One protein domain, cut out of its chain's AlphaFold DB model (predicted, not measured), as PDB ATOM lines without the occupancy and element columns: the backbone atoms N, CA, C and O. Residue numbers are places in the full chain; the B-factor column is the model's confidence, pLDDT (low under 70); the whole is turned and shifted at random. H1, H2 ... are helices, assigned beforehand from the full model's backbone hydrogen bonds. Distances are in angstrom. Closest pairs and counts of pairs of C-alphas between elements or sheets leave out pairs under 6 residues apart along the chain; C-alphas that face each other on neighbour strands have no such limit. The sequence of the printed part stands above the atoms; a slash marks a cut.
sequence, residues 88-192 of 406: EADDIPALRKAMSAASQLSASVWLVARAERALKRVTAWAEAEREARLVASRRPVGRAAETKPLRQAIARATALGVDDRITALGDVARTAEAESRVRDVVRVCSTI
ATOM      1  N   GLU A  88      -9.136  40.532   7.144       75.31
ATOM      2  CA  GLU A  88      -9.340  39.205   7.719       75.31
ATOM      3  C   GLU A  88     -10.779  38.714   7.496       75.31
ATOM      4  O   GLU A  88     -11.662  39.438   7.026       75.31
ATOM      5  N   ALA A  89     -11.036  37.445   7.819       78.81
ATOM      6  CA  ALA A  89     -12.361  36.843   7.667       78.81
ATOM      7  C   ALA A  89     -13.441  37.599   8.467       78.81
ATOM      8  O   ALA A  89     -14.584  37.724   8.014       78.81
ATOM      9  N   ASP A  90     -13.062  38.159   9.616       83.19
ATOM     10  CA  ASP A  90     -13.941  38.918  10.505       83.19
ATOM     11  C   ASP A  90     -14.401  40.255   9.892       83.19
ATOM     12  O   ASP A  90     -15.455  40.779  10.262       83.19
ATOM     13  N   ASP A  91     -13.689  40.767   8.883       80.44
ATOM     14  CA  ASP A  91     -14.026  42.013   8.187       80.44
ATOM     15  C   ASP A  91     -15.086  41.824   7.091       80.44
ATOM     16  O   ASP A  91     -15.671  42.798   6.605       80.44
ATOM     17  N   ILE A  92     -15.392  40.578   6.698       83.12
ATOM     18  CA  ILE A  92     -16.342  40.264   5.617       83.12
ATOM     19  C   ILE A  92     -17.730  40.906   5.846       83.12
ATOM     20  O   ILE A  92     -18.265  41.510   4.905       83.12
ATOM     21  N   PRO A  93     -18.355  40.830   7.044       83.88
ATOM     22  CA  PRO A  93     -19.649  41.465   7.291       83.88
ATOM     23  C   PRO A  93     -19.585  42.995   7.191       83.88
ATOM     24  O   PRO A  93     -20.501  43.615   6.638       83.88
ATOM     25  N   ALA A  94     -18.501  43.603   7.684       81.88
ATOM     26  CA  ALA A  94     -18.288  45.046   7.630       81.88
ATOM     27  C   ALA A  94     -18.100  45.529   6.183       81.88
ATOM     28  O   ALA A  94     -18.756  46.489   5.771       81.88
ATOM     29  N   LEU A  95     -17.305  44.809   5.383       79.88
ATOM     30  CA  LEU A  95     -17.110  45.057   3.951       79.88
ATOM     31  C   LEU A  95     -18.421  44.966   3.166       79.88
ATOM     32  O   LEU A  95     -18.736  45.871   2.394       79.88
ATOM     33  N   ARG A  96     -19.236  43.924   3.393       85.19
ATOM     34  CA  ARG A  96     -20.550  43.782   2.735       85.19
ATOM     35  C   ARG A  96     -21.480  44.950   3.057       85.19
ATOM     36  O   ARG A  96     -22.127  45.488   2.158       85.19
ATOM     37  N   LYS A  97     -21.531  45.366   4.326       83.12
ATOM     38  CA  LYS A  97     -22.353  46.504   4.764       83.12
ATOM     39  C   LYS A  97     -21.867  47.819   4.151       83.12
ATOM     40  O   LYS A  97     -22.685  48.600   3.666       83.12
ATOM     41  N   ALA A  98     -20.553  48.042   4.131       77.88
ATOM     42  CA  ALA A  98     -19.940  49.225   3.533       77.88
ATOM     43  C   ALA A  98     -20.184  49.294   2.017       77.88
ATOM     44  O   ALA A  98     -20.558  50.347   1.508       77.88
ATOM     45  N   MET A  99     -20.064  48.171   1.303       80.88
ATOM     46  CA  MET A  99     -20.370  48.091  -0.129       80.88
ATOM     47  C   MET A  99     -21.845  48.354  -0.433       80.88
ATOM     48  O   MET A  99     -22.156  49.122  -1.342       80.88
ATOM     49  N   SER A 100     -22.760  47.766   0.346       81.94
ATOM     50  CA  SER A 100     -24.194  48.025   0.192       81.94
ATOM     51  C   SER A 100     -24.505  49.514   0.374       81.94
ATOM     52  O   SER A 100     -25.239  50.079  -0.431       81.94
ATOM     53  N   ALA A 101     -23.915  50.167   1.378       78.81
ATOM     54  CA  ALA A 101     -24.088  51.603   1.593       78.81
ATOM     55  C   ALA A 101     -23.471  52.444   0.458       78.81
ATOM     56  O   ALA A 101     -24.092  53.394  -0.012       78.81
ATOM     57  N   ALA A 102     -22.283  52.072  -0.031       73.94
ATOM     58  CA  ALA A 102     -21.608  52.761  -1.132       73.94
ATOM     59  C   ALA A 102     -22.407  52.691  -2.445       73.94
ATOM     60  O   ALA A 102     -22.528  53.698  -3.144       73.94
ATOM     61  N   SER A 103     -23.016  51.539  -2.746       74.75
ATOM     62  CA  SER A 103     -23.877  51.370  -3.926       74.75
ATOM     63  C   SER A 103     -25.132  52.254  -3.877       74.75
ATOM     64  O   SER A 103     -25.537  52.812  -4.893       74.75
ATOM     65  N   GLN A 104     -25.709  52.453  -2.687       80.31
ATOM     66  CA  GLN A 104     -26.892  53.299  -2.480       80.31
ATOM     67  C   GLN A 104     -26.572  54.797  -2.563       80.31
ATOM     68  O   GLN A 104     -27.423  55.594  -2.949       80.31
ATOM     69  N   LEU A 105     -25.343  55.187  -2.219       78.69
ATOM     70  CA  LEU A 105     -24.896  56.582  -2.183       78.69
ATOM     71  C   LEU A 105     -24.268  57.062  -3.500       78.69
ATOM     72  O   LEU A 105     -23.680  58.140  -3.528       78.69
ATOM     73  N   SER A 106     -24.406  56.299  -4.593       70.00
ATOM     74  CA  SER A 106     -23.794  56.619  -5.894       70.00
ATOM     75  C   SER A 106     -22.269  56.798  -5.803       70.00
ATOM     76  O   SER A 106     -21.703  57.700  -6.424       70.00
ATOM     77  N   ALA A 107     -21.596  55.973  -4.991       71.06
ATOM     78  CA  ALA A 107     -20.137  55.964  -4.928       71.06
ATOM     79  C   ALA A 107     -19.536  55.651  -6.310       71.06
ATOM     80  O   ALA A 107     -20.154  54.956  -7.116       71.06
ATOM     81  N   SER A 108     -18.322  56.148  -6.580       78.50
ATOM     82  CA  SER A 108     -17.640  55.939  -7.867       78.50
ATOM     83  C   SER A 108     -17.619  54.457  -8.252       78.50
ATOM     84  O   SER A 108     -17.258  53.617  -7.416       78.50
ATOM     85  N   VAL A 109     -17.923  54.153  -9.515       78.31
ATOM     86  CA  VAL A 109     -17.990  52.782 -10.053       78.31
ATOM     87  C   VAL A 109     -16.687  52.022  -9.790       78.31
ATOM     88  O   VAL A 109     -16.702  50.859  -9.386       78.31
ATOM     89  N   TRP A 110     -15.552  52.710  -9.917       76.56
ATOM     90  CA  TRP A 110     -14.227  52.153  -9.657       76.56
ATOM     91  C   TRP A 110     -14.021  51.688  -8.203       76.56
ATOM     92  O   TRP A 110     -13.523  50.583  -7.980       76.56
ATOM     93  N   LEU A 111     -14.446  52.475  -7.201       75.62
ATOM     94  CA  LEU A 111     -14.343  52.087  -5.783       75.62
ATOM     95  C   LEU A 111     -15.211  50.868  -5.459       75.62
ATOM     96  O   LEU A 111     -14.764  49.985  -4.727       75.62
ATOM     97  N   VAL A 112     -16.419  50.793  -6.025       78.12
ATOM     98  CA  VAL A 112     -17.304  49.630  -5.859       78.12
ATOM     99  C   VAL A 112     -16.656  48.386  -6.473       78.12
ATOM    100  O   VAL A 112     -16.527  47.370  -5.794       78.12
ATOM    101  N   ALA A 113     -16.130  48.486  -7.696       78.62
ATOM    102  CA  ALA A 113     -15.438  47.383  -8.366       78.62
ATOM    103  C   ALA A 113     -14.148  46.943  -7.645       78.62
ATOM    104  O   ALA A 113     -13.764  45.770  -7.697       78.62
ATOM    105  N   ARG A 114     -13.440  47.865  -6.979       80.00
ATOM    106  CA  ARG A 114     -12.277  47.542  -6.136       80.00
ATOM    107  C   ARG A 114     -12.701  46.823  -4.855       80.00
ATOM    108  O   ARG A 114     -12.100  45.807  -4.512       80.00
ATOM    109  N   ALA A 115     -13.740  47.310  -4.179       79.31
ATOM    110  CA  ALA A 115     -14.275  46.685  -2.972       79.31
ATOM    111  C   ALA A 115     -14.840  45.281  -3.252       79.31
ATOM    112  O   ALA A 115     -14.592  44.359  -2.482       79.31
ATOM    113  N   GLU A 116     -15.503  45.079  -4.397       83.00
ATOM    114  CA  GLU A 116     -15.942  43.756  -4.858       83.00
ATOM    115  C   GLU A 116     -14.773  42.782  -5.036       83.00
ATOM    116  O   GLU A 116     -14.861  41.625  -4.625       83.00
ATOM    117  N   ARG A 117     -13.669  43.241  -5.639       84.38
ATOM    118  CA  ARG A 117     -12.454  42.431  -5.808       84.38
ATOM    119  C   ARG A 117     -11.822  42.068  -4.463       84.38
ATOM    120  O   ARG A 117     -11.473  40.907  -4.264       84.38
ATOM    121  N   ALA A 118     -11.723  43.021  -3.537       81.75
ATOM    122  CA  ALA A 118     -11.226  42.769  -2.184       81.75
ATOM    123  C   ALA A 118     -12.120  41.766  -1.433       81.75
ATOM    124  O   ALA A 118     -11.625  40.779  -0.897       81.75
ATOM    125  N   LEU A 119     -13.446  41.940  -1.480       84.88
ATOM    126  CA  LEU A 119     -14.397  41.022  -0.852       84.88
ATOM    127  C   LEU A 119     -14.276  39.596  -1.414       84.88
ATOM    128  O   LEU A 119     -14.272  38.635  -0.646       84.88
ATOM    129  N   LYS A 120     -14.148  39.440  -2.739       87.56
ATOM    130  CA  LYS A 120     -13.935  38.130  -3.383       87.56
ATOM    131  C   LYS A 120     -12.635  37.468  -2.915       87.56
ATOM    132  O   LYS A 120     -12.645  36.283  -2.600       87.56
ATOM    133  N   ARG A 121     -11.540  38.227  -2.811       85.62
ATOM    134  CA  ARG A 121     -10.250  37.717  -2.312       85.62
ATOM    135  C   ARG A 121     -10.327  37.254  -0.859       85.62
ATOM    136  O   ARG A 121      -9.965  36.118  -0.568       85.62
ATOM    137  N   VAL A 122     -10.851  38.096   0.034       86.00
ATOM    138  CA  VAL A 122     -10.951  37.792   1.475       86.00
ATOM    139  C   VAL A 122     -11.878  36.603   1.727       86.00
ATOM    140  O   VAL A 122     -11.567  35.737   2.536       86.00
ATOM    141  N   THR A 123     -12.998  36.516   1.002       88.50
ATOM    142  CA  THR A 123     -13.919  35.371   1.120       88.50
ATOM    143  C   THR A 123     -13.294  34.064   0.641       88.50
ATOM    144  O   THR A 123     -13.437  33.056   1.327       88.50
ATOM    145  N   ALA A 124     -12.573  34.070  -0.486       87.56
ATOM    146  CA  ALA A 124     -11.877  32.884  -0.979       87.56
ATOM    147  C   ALA A 124     -10.752  32.437  -0.032       87.56
ATOM    148  O   ALA A 124     -10.598  31.244   0.222       87.56
ATOM    149  N   TRP A 125     -10.006  33.386   0.540       87.25
ATOM    150  CA  TRP A 125      -8.988  33.089   1.546       87.25
ATOM    151  C   TRP A 125      -9.594  32.491   2.823       87.25
ATOM    152  O   TRP A 125      -9.143  31.442   3.273       87.25
ATOM    153  N   ALA A 126     -10.652  33.100   3.365       87.88
ATOM    154  CA  ALA A 126     -11.332  32.602   4.561       87.88
ATOM    155  C   ALA A 126     -11.930  31.198   4.350       87.88
ATOM    156  O   ALA A 126     -11.926  30.369   5.261       87.88
ATOM    157  N   GLU A 127     -12.434  30.911   3.144       90.75
ATOM    158  CA  GLU A 127     -12.883  29.570   2.768       90.75
ATOM    159  C   GLU A 127     -11.714  28.572   2.772       90.75
ATOM    160  O   GLU A 127     -11.816  27.521   3.403       90.75
ATOM    161  N   ALA A 128     -10.590  28.913   2.134       90.62
ATOM    162  CA  ALA A 128      -9.407  28.054   2.094       90.62
ATOM    163  C   ALA A 128      -8.826  27.798   3.494       90.62
ATOM    164  O   ALA A 128      -8.471  26.666   3.815       90.62
ATOM    165  N   GLU A 129      -8.781  28.818   4.351       90.31
ATOM    166  CA  GLU A 129      -8.323  28.683   5.733       90.31
ATOM    167  C   GLU A 129      -9.257  27.785   6.556       90.31
ATOM    168  O   GLU A 129      -8.798  26.912   7.299       90.31
ATOM    169  N   ARG A 130     -10.576  27.948   6.404       91.12
ATOM    170  CA  ARG A 130     -11.560  27.084   7.062       91.12
ATOM    171  C   ARG A 130     -11.378  25.625   6.646       91.12
ATOM    172  O   ARG A 130     -11.336  24.759   7.518       91.12
ATOM    173  N   GLU A 131     -11.263  25.355   5.348       93.12
ATOM    174  CA  GLU A 131     -11.036  23.998   4.842       93.12
ATOM    175  C   GLU A 131      -9.693  23.432   5.322       93.12
ATOM    176  O   GLU A 131      -9.621  22.269   5.714       93.12
ATOM    177  N   ALA A 132      -8.641  24.251   5.398       91.25
ATOM    178  CA  ALA A 132      -7.346  23.816   5.912       91.25
ATOM    179  C   ALA A 132      -7.418  23.428   7.392       91.25
ATOM    180  O   ALA A 132      -6.884  22.390   7.778       91.25
ATOM    181  N   ARG A 133      -8.133  24.205   8.219       90.94
ATOM    182  CA  ARG A 133      -8.388  23.860   9.630       90.94
ATOM    183  C   ARG A 133      -9.192  22.566   9.757       90.94
ATOM    184  O   ARG A 133      -8.889  21.750  10.625       90.94
ATOM    185  N   LEU A 134     -10.186  22.355   8.890       91.69
ATOM    186  CA  LEU A 134     -10.968  21.116   8.863       91.69
ATOM    187  C   LEU A 134     -10.092  19.907   8.525       91.69
ATOM    188  O   LEU A 134     -10.140  18.916   9.253       91.69
ATOM    189  N   VAL A 135      -9.264  20.001   7.480       92.44
ATOM    190  CA  VAL A 135      -8.311  18.942   7.114       92.44
ATOM    191  C   VAL A 135      -7.336  18.694   8.261       92.44
ATOM    192  O   VAL A 135      -7.232  17.560   8.716       92.44
ATOM    193  N   ALA A 136      -6.703  19.740   8.800       88.31
ATOM    194  CA  ALA A 136      -5.757  19.637   9.910       88.31
ATOM    195  C   ALA A 136      -6.365  18.953  11.148       88.31
ATOM    196  O   ALA A 136      -5.719  18.103  11.752       88.31
ATOM    197  N   SER A 137      -7.623  19.259  11.488       89.94
ATOM    198  CA  SER A 137      -8.330  18.642  12.624       89.94
ATOM    199  C   SER A 137      -8.657  17.157  12.438       89.94
ATOM    200  O   SER A 137      -8.963  16.472  13.410       89.94
ATOM    201  N   ARG A 138      -8.616  16.662  11.196       88.44
ATOM    202  CA  ARG A 138      -8.923  15.272  10.828       88.44
ATOM    203  C   ARG A 138      -7.677  14.476  10.460       88.44
ATOM    204  O   ARG A 138      -7.804  13.321  10.067       88.44
ATOM    205  N   ARG A 139      -6.490  15.082  10.547       85.75
ATOM    206  CA  ARG A 139      -5.244  14.386  10.240       85.75
ATOM    207  C   ARG A 139      -4.976  13.279  11.266       85.75
ATOM    208  O   ARG A 139      -5.269  13.464  12.448       85.75
ATOM    209  N   PRO A 140      -4.360  12.168  10.843       85.75
ATOM    210  CA  PRO A 140      -4.008  11.824   9.457       85.75
ATOM    211  C   PRO A 140      -5.229  11.538   8.566       85.75
ATOM    212  O   PRO A 140      -6.201  10.925   9.010       85.75
ATOM    213  N   VAL A 141      -5.164  11.939   7.293       86.88
ATOM    214  CA  VAL A 141      -6.292  11.826   6.344       86.88
ATOM    215  C   VAL A 141      -6.430  10.406   5.793       86.88
ATOM    216  O   VAL A 141      -5.432   9.738   5.524       86.88
ATOM    217  N   GLY A 142      -7.664   9.905   5.689       80.19
ATOM    218  CA  GLY A 142      -7.937   8.529   5.261       80.19
ATOM    219  C   GLY A 142      -8.041   8.352   3.747       80.19
ATOM    220  O   GLY A 142      -7.691   7.292   3.239       80.19
ATOM    221  N   ARG A 143      -8.540   9.364   3.026       85.00
ATOM    222  CA  ARG A 143      -8.763   9.313   1.572       85.00
ATOM    223  C   ARG A 143      -8.392  10.628   0.897       85.00
ATOM    224  O   ARG A 143      -8.782  11.698   1.356       85.00
ATOM    225  N   ALA A 144      -7.806  10.554  -0.295       82.50
ATOM    226  CA  ALA A 144      -7.457  11.731  -1.098       82.50
ATOM    227  C   ALA A 144      -8.679  12.589  -1.491       82.50
ATOM    228  O   ALA A 144      -8.561  13.781  -1.775       82.50
ATOM    229  N   ALA A 145      -9.882  12.007  -1.495       87.25
ATOM    230  CA  ALA A 145     -11.118  12.751  -1.730       87.25
ATOM    231  C   ALA A 145     -11.406  13.794  -0.633       87.25
ATOM    232  O   ALA A 145     -12.052  14.803  -0.914       87.25
ATOM    233  N   GLU A 146     -10.907  13.590   0.588       87.12
ATOM    234  CA  GLU A 146     -11.131  14.485   1.729       87.12
ATOM    235  C   GLU A 146     -10.344  15.800   1.610       87.12
ATOM    236  O   GLU A 146     -10.764  16.810   2.167       87.12
ATOM    237  N   THR A 147      -9.259  15.835   0.824       91.06
ATOM    238  CA  THR A 147      -8.488  17.065   0.547       91.06
ATOM    239  C   THR A 147      -9.030  17.854  -0.648       91.06
ATOM    240  O   THR A 147      -8.612  18.989  -0.897       91.06
ATOM    241  N   LYS A 148      -9.980  17.289  -1.411       91.81
ATOM    242  CA  LYS A 148     -10.544  17.916  -2.617       91.81
ATOM    243  C   LYS A 148     -11.170  19.297  -2.348       91.81
ATOM    244  O   LYS A 148     -10.890  20.198  -3.142       91.81
ATOM    245  N   PRO A 149     -11.965  19.515  -1.277       93.06
ATOM    246  CA  PRO A 149     -12.519  20.837  -0.972       93.06
ATOM    247  C   PRO A 149     -11.429  21.887  -0.722       93.06
ATOM    248  O   PRO A 149     -11.477  22.967  -1.307       93.06
ATOM    249  N   LEU A 150     -10.394  21.532   0.050       92.81
ATOM    250  CA  LEU A 150      -9.249  22.401   0.324       92.81
ATOM    251  C   LEU A 150      -8.510  22.790  -0.963       92.81
ATOM    252  O   LEU A 150      -8.258  23.969  -1.197       92.81
ATOM    253  N   ARG A 151      -8.224  21.829  -1.849       92.12
ATOM    254  CA  ARG A 151      -7.576  22.120  -3.139       92.12
ATOM    255  C   ARG A 151      -8.399  23.043  -4.027       92.12
ATOM    256  O   ARG A 151      -7.840  23.927  -4.670       92.12
ATOM    257  N   GLN A 152      -9.716  22.851  -4.070       93.38
ATOM    258  CA  GLN A 152     -10.604  23.730  -4.830       93.38
ATOM    259  C   GLN A 152     -10.629  25.144  -4.244       93.38
ATOM    260  O   GLN A 152     -10.579  26.109  -5.004       93.38
ATOM    261  N   ALA A 153     -10.668  25.274  -2.916       91.31
ATOM    262  CA  ALA A 153     -10.624  26.568  -2.242       91.31
ATOM    263  C   ALA A 153      -9.288  27.293  -2.482       91.31
ATOM    264  O   ALA A 153      -9.290  28.471  -2.832       91.31
ATOM    265  N   ILE A 154      -8.163  26.572  -2.406       91.12
ATOM    266  CA  ILE A 154      -6.832  27.090  -2.752       91.12
ATOM    267  C   ILE A 154      -6.802  27.564  -4.208       91.12
ATOM    268  O   ILE A 154      -6.477  28.718  -4.456       91.12
ATOM    269  N   ALA A 155      -7.220  26.730  -5.165       90.56
ATOM    270  CA  ALA A 155      -7.226  27.098  -6.581       90.56
ATOM    271  C   ALA A 155      -8.094  28.339  -6.864       90.56
ATOM    272  O   ALA A 155      -7.694  29.211  -7.636       90.56
ATOM    273  N   ARG A 156      -9.260  28.456  -6.207       90.56
ATOM    274  CA  ARG A 156     -10.114  29.652  -6.284       90.56
ATOM    275  C   ARG A 156      -9.411  30.892  -5.737       90.56
ATOM    276  O   ARG A 156      -9.476  31.946  -6.364       90.56
ATOM    277  N   ALA A 157      -8.752  30.781  -4.588       87.62
ATOM    278  CA  ALA A 157      -8.052  31.898  -3.968       87.62
ATOM    279  C   ALA A 157      -6.810  32.320  -4.786       87.62
ATOM    280  O   ALA A 157      -6.594  33.517  -4.978       87.62
ATOM    281  N   THR A 158      -6.072  31.372  -5.374       88.00
ATOM    282  CA  THR A 158      -4.950  31.648  -6.289       88.00
ATOM    283  C   THR A 158      -5.427  32.343  -7.562       88.00
ATOM    284  O   THR A 158      -4.844  33.340  -7.973       88.00
ATOM    285  N   ALA A 159      -6.541  31.899  -8.156       87.62
ATOM    286  CA  ALA A 159      -7.126  32.548  -9.334       87.62
ATOM    287  C   ALA A 159      -7.560  34.006  -9.077       87.62
ATOM    288  O   ALA A 159      -7.717  34.786 -10.015       87.62
ATOM    289  N   LEU A 160      -7.752  34.380  -7.809       86.81
ATOM    290  CA  LEU A 160      -8.077  35.738  -7.381       86.81
ATOM    291  C   LEU A 160      -6.841  36.546  -6.937       86.81
ATOM    292  O   LEU A 160      -7.008  37.702  -6.551       86.81
ATOM    293  N   GLY A 161      -5.628  35.984  -7.018       81.56
ATOM    294  CA  GLY A 161      -4.362  36.662  -6.708       81.56
ATOM    295  C   GLY A 161      -4.065  36.790  -5.211       81.56
ATOM    296  O   GLY A 161      -3.646  37.856  -4.758       81.56
ATOM    297  N   VAL A 162      -4.360  35.752  -4.422       78.94
ATOM    298  CA  VAL A 162      -3.997  35.666  -2.997       78.94
ATOM    299  C   VAL A 162      -2.724  34.816  -2.871       78.94
ATOM    300  O   VAL A 162      -2.820  33.622  -2.639       78.94
ATOM    301  N   ASP A 163      -1.529  35.373  -3.057       71.19
ATOM    302  CA  ASP A 163      -0.333  34.529  -3.258       71.19
ATOM    303  C   ASP A 163       0.382  34.114  -1.954       71.19
ATOM    304  O   ASP A 163       0.501  32.922  -1.660       71.19
ATOM    305  N   ASP A 164       0.791  35.060  -1.103       66.12
ATOM    306  CA  ASP A 164       1.718  34.759   0.008       66.12
ATOM    307  C   ASP A 164       1.116  33.894   1.127       66.12
ATOM    308  O   ASP A 164       1.824  33.131   1.783       66.12
ATOM    309  N   ARG A 165      -0.204  33.970   1.342       68.38
ATOM    310  CA  ARG A 165      -0.910  33.215   2.398       68.38
ATOM    311  C   ARG A 165      -1.392  31.835   1.952       68.38
ATOM    312  O   ARG A 165      -1.804  31.041   2.793       68.38
ATOM    313  N   ILE A 166      -1.373  31.548   0.651       77.50
ATOM    314  CA  ILE A 166      -1.840  30.265   0.115       77.50
ATOM    315  C   ILE A 166      -0.776  29.178   0.226       77.50
ATOM    316  O   ILE A 166      -1.131  28.013   0.374       77.50
ATOM    317  N   THR A 167       0.509  29.532   0.194       76.62
ATOM    318  CA  THR A 167       1.625  28.569   0.238       76.62
ATOM    319  C   THR A 167       1.525  27.619   1.435       76.62
ATOM    320  O   THR A 167       1.495  26.406   1.242       76.62
ATOM    321  N   ALA A 168       1.324  28.159   2.640       80.88
ATOM    322  CA  ALA A 168       1.147  27.371   3.862       80.88
ATOM    323  C   ALA A 168      -0.107  26.472   3.828       80.88
ATOM    324  O   ALA A 168      -0.090  25.349   4.328       80.88
ATOM    325  N   LEU A 169      -1.203  26.933   3.212       86.00
ATOM    326  CA  LEU A 169      -2.413  26.116   3.030       86.00
ATOM    327  C   LEU A 169      -2.175  24.995   2.005       86.00
ATOM    328  O   LEU A 169      -2.682  23.882   2.158       86.00
ATOM    329  N   GLY A 170      -1.368  25.279   0.980       86.06
ATOM    330  CA  GLY A 170      -0.882  24.312   0.004       86.06
ATOM    331  C   GLY A 170      -0.029  23.220   0.642       86.06
ATOM    332  O   GLY A 170      -0.196  22.055   0.292       86.06
ATOM    333  N   ASP A 171       0.820  23.559   1.614       88.38
ATOM    334  CA  ASP A 171       1.591  22.576   2.386       88.38
ATOM    335  C   ASP A 171       0.677  21.618   3.149       88.38
ATOM    336  O   ASP A 171       0.832  20.405   3.026       88.38
ATOM    337  N   VAL A 172      -0.352  22.133   3.834       89.12
ATOM    338  CA  VAL A 172      -1.348  21.293   4.527       89.12
ATOM    339  C   VAL A 172      -2.025  20.319   3.559       89.12
ATOM    340  O   VAL A 172      -2.173  19.138   3.878       89.12
ATOM    341  N   ALA A 173      -2.418  20.791   2.372       90.31
ATOM    342  CA  ALA A 173      -3.031  19.941   1.355       90.31
ATOM    343  C   ALA A 173      -2.063  18.858   0.849       90.31
ATOM    344  O   ALA A 173      -2.453  17.695   0.758       90.31
ATOM    345  N   ARG A 174      -0.806  19.224   0.560       91.31
ATOM    346  CA  ARG A 174       0.229  18.297   0.077       91.31
ATOM    347  C   ARG A 174       0.546  17.212   1.097       91.31
ATOM    348  O   ARG A 174       0.555  16.036   0.742       91.31
ATOM    349  N   THR A 175       0.745  17.588   2.356       92.06
ATOM    350  CA  THR A 175       1.029  16.626   3.424       92.06
ATOM    351  C   THR A 175      -0.148  15.676   3.636       92.06
ATOM    352  O   THR A 175       0.048  14.467   3.699       92.06
ATOM    353  N   ALA A 176      -1.382  16.187   3.667       92.00
ATOM    354  CA  ALA A 176      -2.577  15.354   3.801       92.00
ATOM    355  C   ALA A 176      -2.753  14.355   2.637       92.00
ATOM    356  O   ALA A 176      -3.203  13.227   2.841       92.00
ATOM    357  N   GLU A 177      -2.395  14.744   1.413       92.56
ATOM    358  CA  GLU A 177      -2.398  13.831   0.267       92.56
ATOM    359  C   GLU A 177      -1.313  12.762   0.363       92.56
ATOM    360  O   GLU A 177      -1.594  11.600   0.069       92.56
ATOM    361  N   ALA A 178      -0.105  13.134   0.790       93.94
ATOM    362  CA  ALA A 178       0.972  12.181   1.026       93.94
ATOM    363  C   ALA A 178       0.577  11.154   2.104       93.94
ATOM    364  O   ALA A 178       0.764   9.957   1.904       93.94
ATOM    365  N   GLU A 179      -0.073  11.585   3.192       93.94
ATOM    366  CA  GLU A 179      -0.614  10.678   4.217       93.94
ATOM    367  C   GLU A 179      -1.636   9.690   3.655       93.94
ATOM    368  O   GLU A 179      -1.565   8.495   3.951       93.94
ATOM    369  N   SER A 180      -2.573  10.170   2.831       93.69
ATOM    370  CA  SER A 180      -3.551   9.293   2.183       93.69
ATOM    371  C   SER A 180      -2.871   8.291   1.255       93.69
ATOM    372  O   SER A 180      -3.235   7.121   1.285       93.69
ATOM    373  N   ARG A 181      -1.882   8.721   0.456       94.31
ATOM    374  CA  ARG A 181      -1.131   7.823  -0.434       94.31
ATOM    375  C   ARG A 181      -0.417   6.731   0.351       94.31
ATOM    376  O   ARG A 181      -0.557   5.563   0.010       94.31
ATOM    377  N   VAL A 182       0.297   7.098   1.419       95.44
ATOM    378  CA  VAL A 182       0.975   6.124   2.285       95.44
ATOM    379  C   VAL A 182      -0.031   5.123   2.843       95.44
ATOM    380  O   VAL A 182       0.218   3.929   2.780       95.44
ATOM    381  N   ARG A 183      -1.196   5.571   3.322       93.56
ATOM    382  CA  ARG A 183      -2.238   4.665   3.832       93.56
ATOM    383  C   ARG A 183      -2.820   3.737   2.780       93.56
ATOM    384  O   ARG A 183      -3.039   2.567   3.076       93.56
ATOM    385  N   ASP A 184      -3.072   4.248   1.580       92.81
ATOM    386  CA  ASP A 184      -3.587   3.443   0.477       92.81
ATOM    387  C   ASP A 184      -2.587   2.345   0.094       92.81
ATOM    388  O   ASP A 184      -2.985   1.190  -0.057       92.81
ATOM    389  N   VAL A 185      -1.292   2.680   0.011       94.69
ATOM    390  CA  VAL A 185      -0.227   1.708  -0.276       94.69
ATOM    391  C   VAL A 185      -0.039   0.735   0.885       94.69
ATOM    392  O   VAL A 185      -0.006  -0.468   0.656       94.69
ATOM    393  N   VAL A 186      -0.011   1.212   2.134       95.06
ATOM    394  CA  VAL A 186       0.055   0.353   3.332       95.06
ATOM    395  C   VAL A 186      -1.085  -0.657   3.338       95.06
ATOM    396  O   VAL A 186      -0.838  -1.820   3.623       95.06
ATOM    397  N   ARG A 187      -2.309  -0.255   2.979       93.31
ATOM    398  CA  ARG A 187      -3.457  -1.170   2.904       93.31
ATOM    399  C   ARG A 187      -3.257  -2.277   1.868       93.31
ATOM    400  O   ARG A 187      -3.720  -3.390   2.088       93.31
ATOM    401  N   VAL A 188      -2.612  -1.979   0.740       93.38
ATOM    402  CA  VAL A 188      -2.271  -2.994  -0.268       93.38
ATOM    403  C   VAL A 188      -1.170  -3.902   0.278       93.38
ATOM    404  O   VAL A 188      -1.372  -5.110   0.383       93.38
ATOM    405  N   CYS A 189      -0.054  -3.329   0.729       94.62
ATOM    406  CA  CYS A 189       1.097  -4.090   1.212       94.62
ATOM    407  C   CYS A 189       0.797  -4.914   2.475       94.62
ATOM    408  O   CYS A 189       1.405  -5.955   2.686       94.62
ATOM    409  N   SER A 190      -0.160  -4.501   3.310       93.81
ATOM    410  CA  SER A 190      -0.556  -5.255   4.506       93.81
ATOM    411  C   SER A 190      -1.263  -6.570   4.186       93.81
ATOM    412  O   SER A 190      -1.387  -7.411   5.066       93.81
ATOM    413  N   THR A 191      -1.759  -6.738   2.955       93.88
ATOM    414  CA  THR A 191      -2.377  -7.998   2.516       93.88
ATOM    415  C   THR A 191      -1.359  -9.031   2.049       93.88
ATOM    416  O   THR A 191      -1.745 -10.172   1.827       93.88
ATOM    417  N   ILE A 192      -0.083  -8.647   1.920       92.19
ATOM    418  CA  ILE A 192       1.003  -9.548   1.535       92.19
ATOM    419  C   ILE A 192       1.328 -10.432   2.750       92.19
ATOM    420  O   ILE A 192       1.828  -9.909   3.758       92.19
TER     421      ILE A 192
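Overview. This is residues 88 to 192 of the 406 residues of the protein "Hypothetical protein" of Cafeteria roenbergensis (UniProt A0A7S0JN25). Look for a long rod of helices: H2 lies in the middle, H1 folds back along it toward one end, and H3 and H4 zigzag toward the other, forming with H2 an up-and-down bundle, each helix running against the one before; residues 185 to 192 stick out. You have 105 residues with four named helices, H1 to H4, and no named strand: all helix, loose, radius of gyration of the C-alphas 18.7 A, spans 71 by 20 by 18 A.

Arrangement. Start at H2, residues 109 to 137, the hub. H1, residues 89 to 104, touches it, closest C-alphas Ala 89 and Ala 126, 5.4 A, opposite ways at a shallow tilt of 22 degrees. H3, residues 144 to 159, touches it at Ala 128 and Ala 153, closest C-alphas, 4.7 A. H4, residues 166 to 189, touches H3, closest C-alphas Ala 144 and Glu 177, 5.6 A; its residues 166 to 176 alone touch H2. Every O i to N i+4 pair is within hydrogen-bond range in H2 and H4, 10 of 12 in H1, 9 of 12 in H3.

Along the chain. Find C-alpha 109 at (-17.990, 52.782, -10.053); H2 runs 42.1 A from there. H4, 34.5 A, ends at C-alpha 189 (1.097, -4.090, 1.212).

Size, cuts and confidence. The printed part has no cut and no long link; residues 164 to 165 have pLDDT under 70.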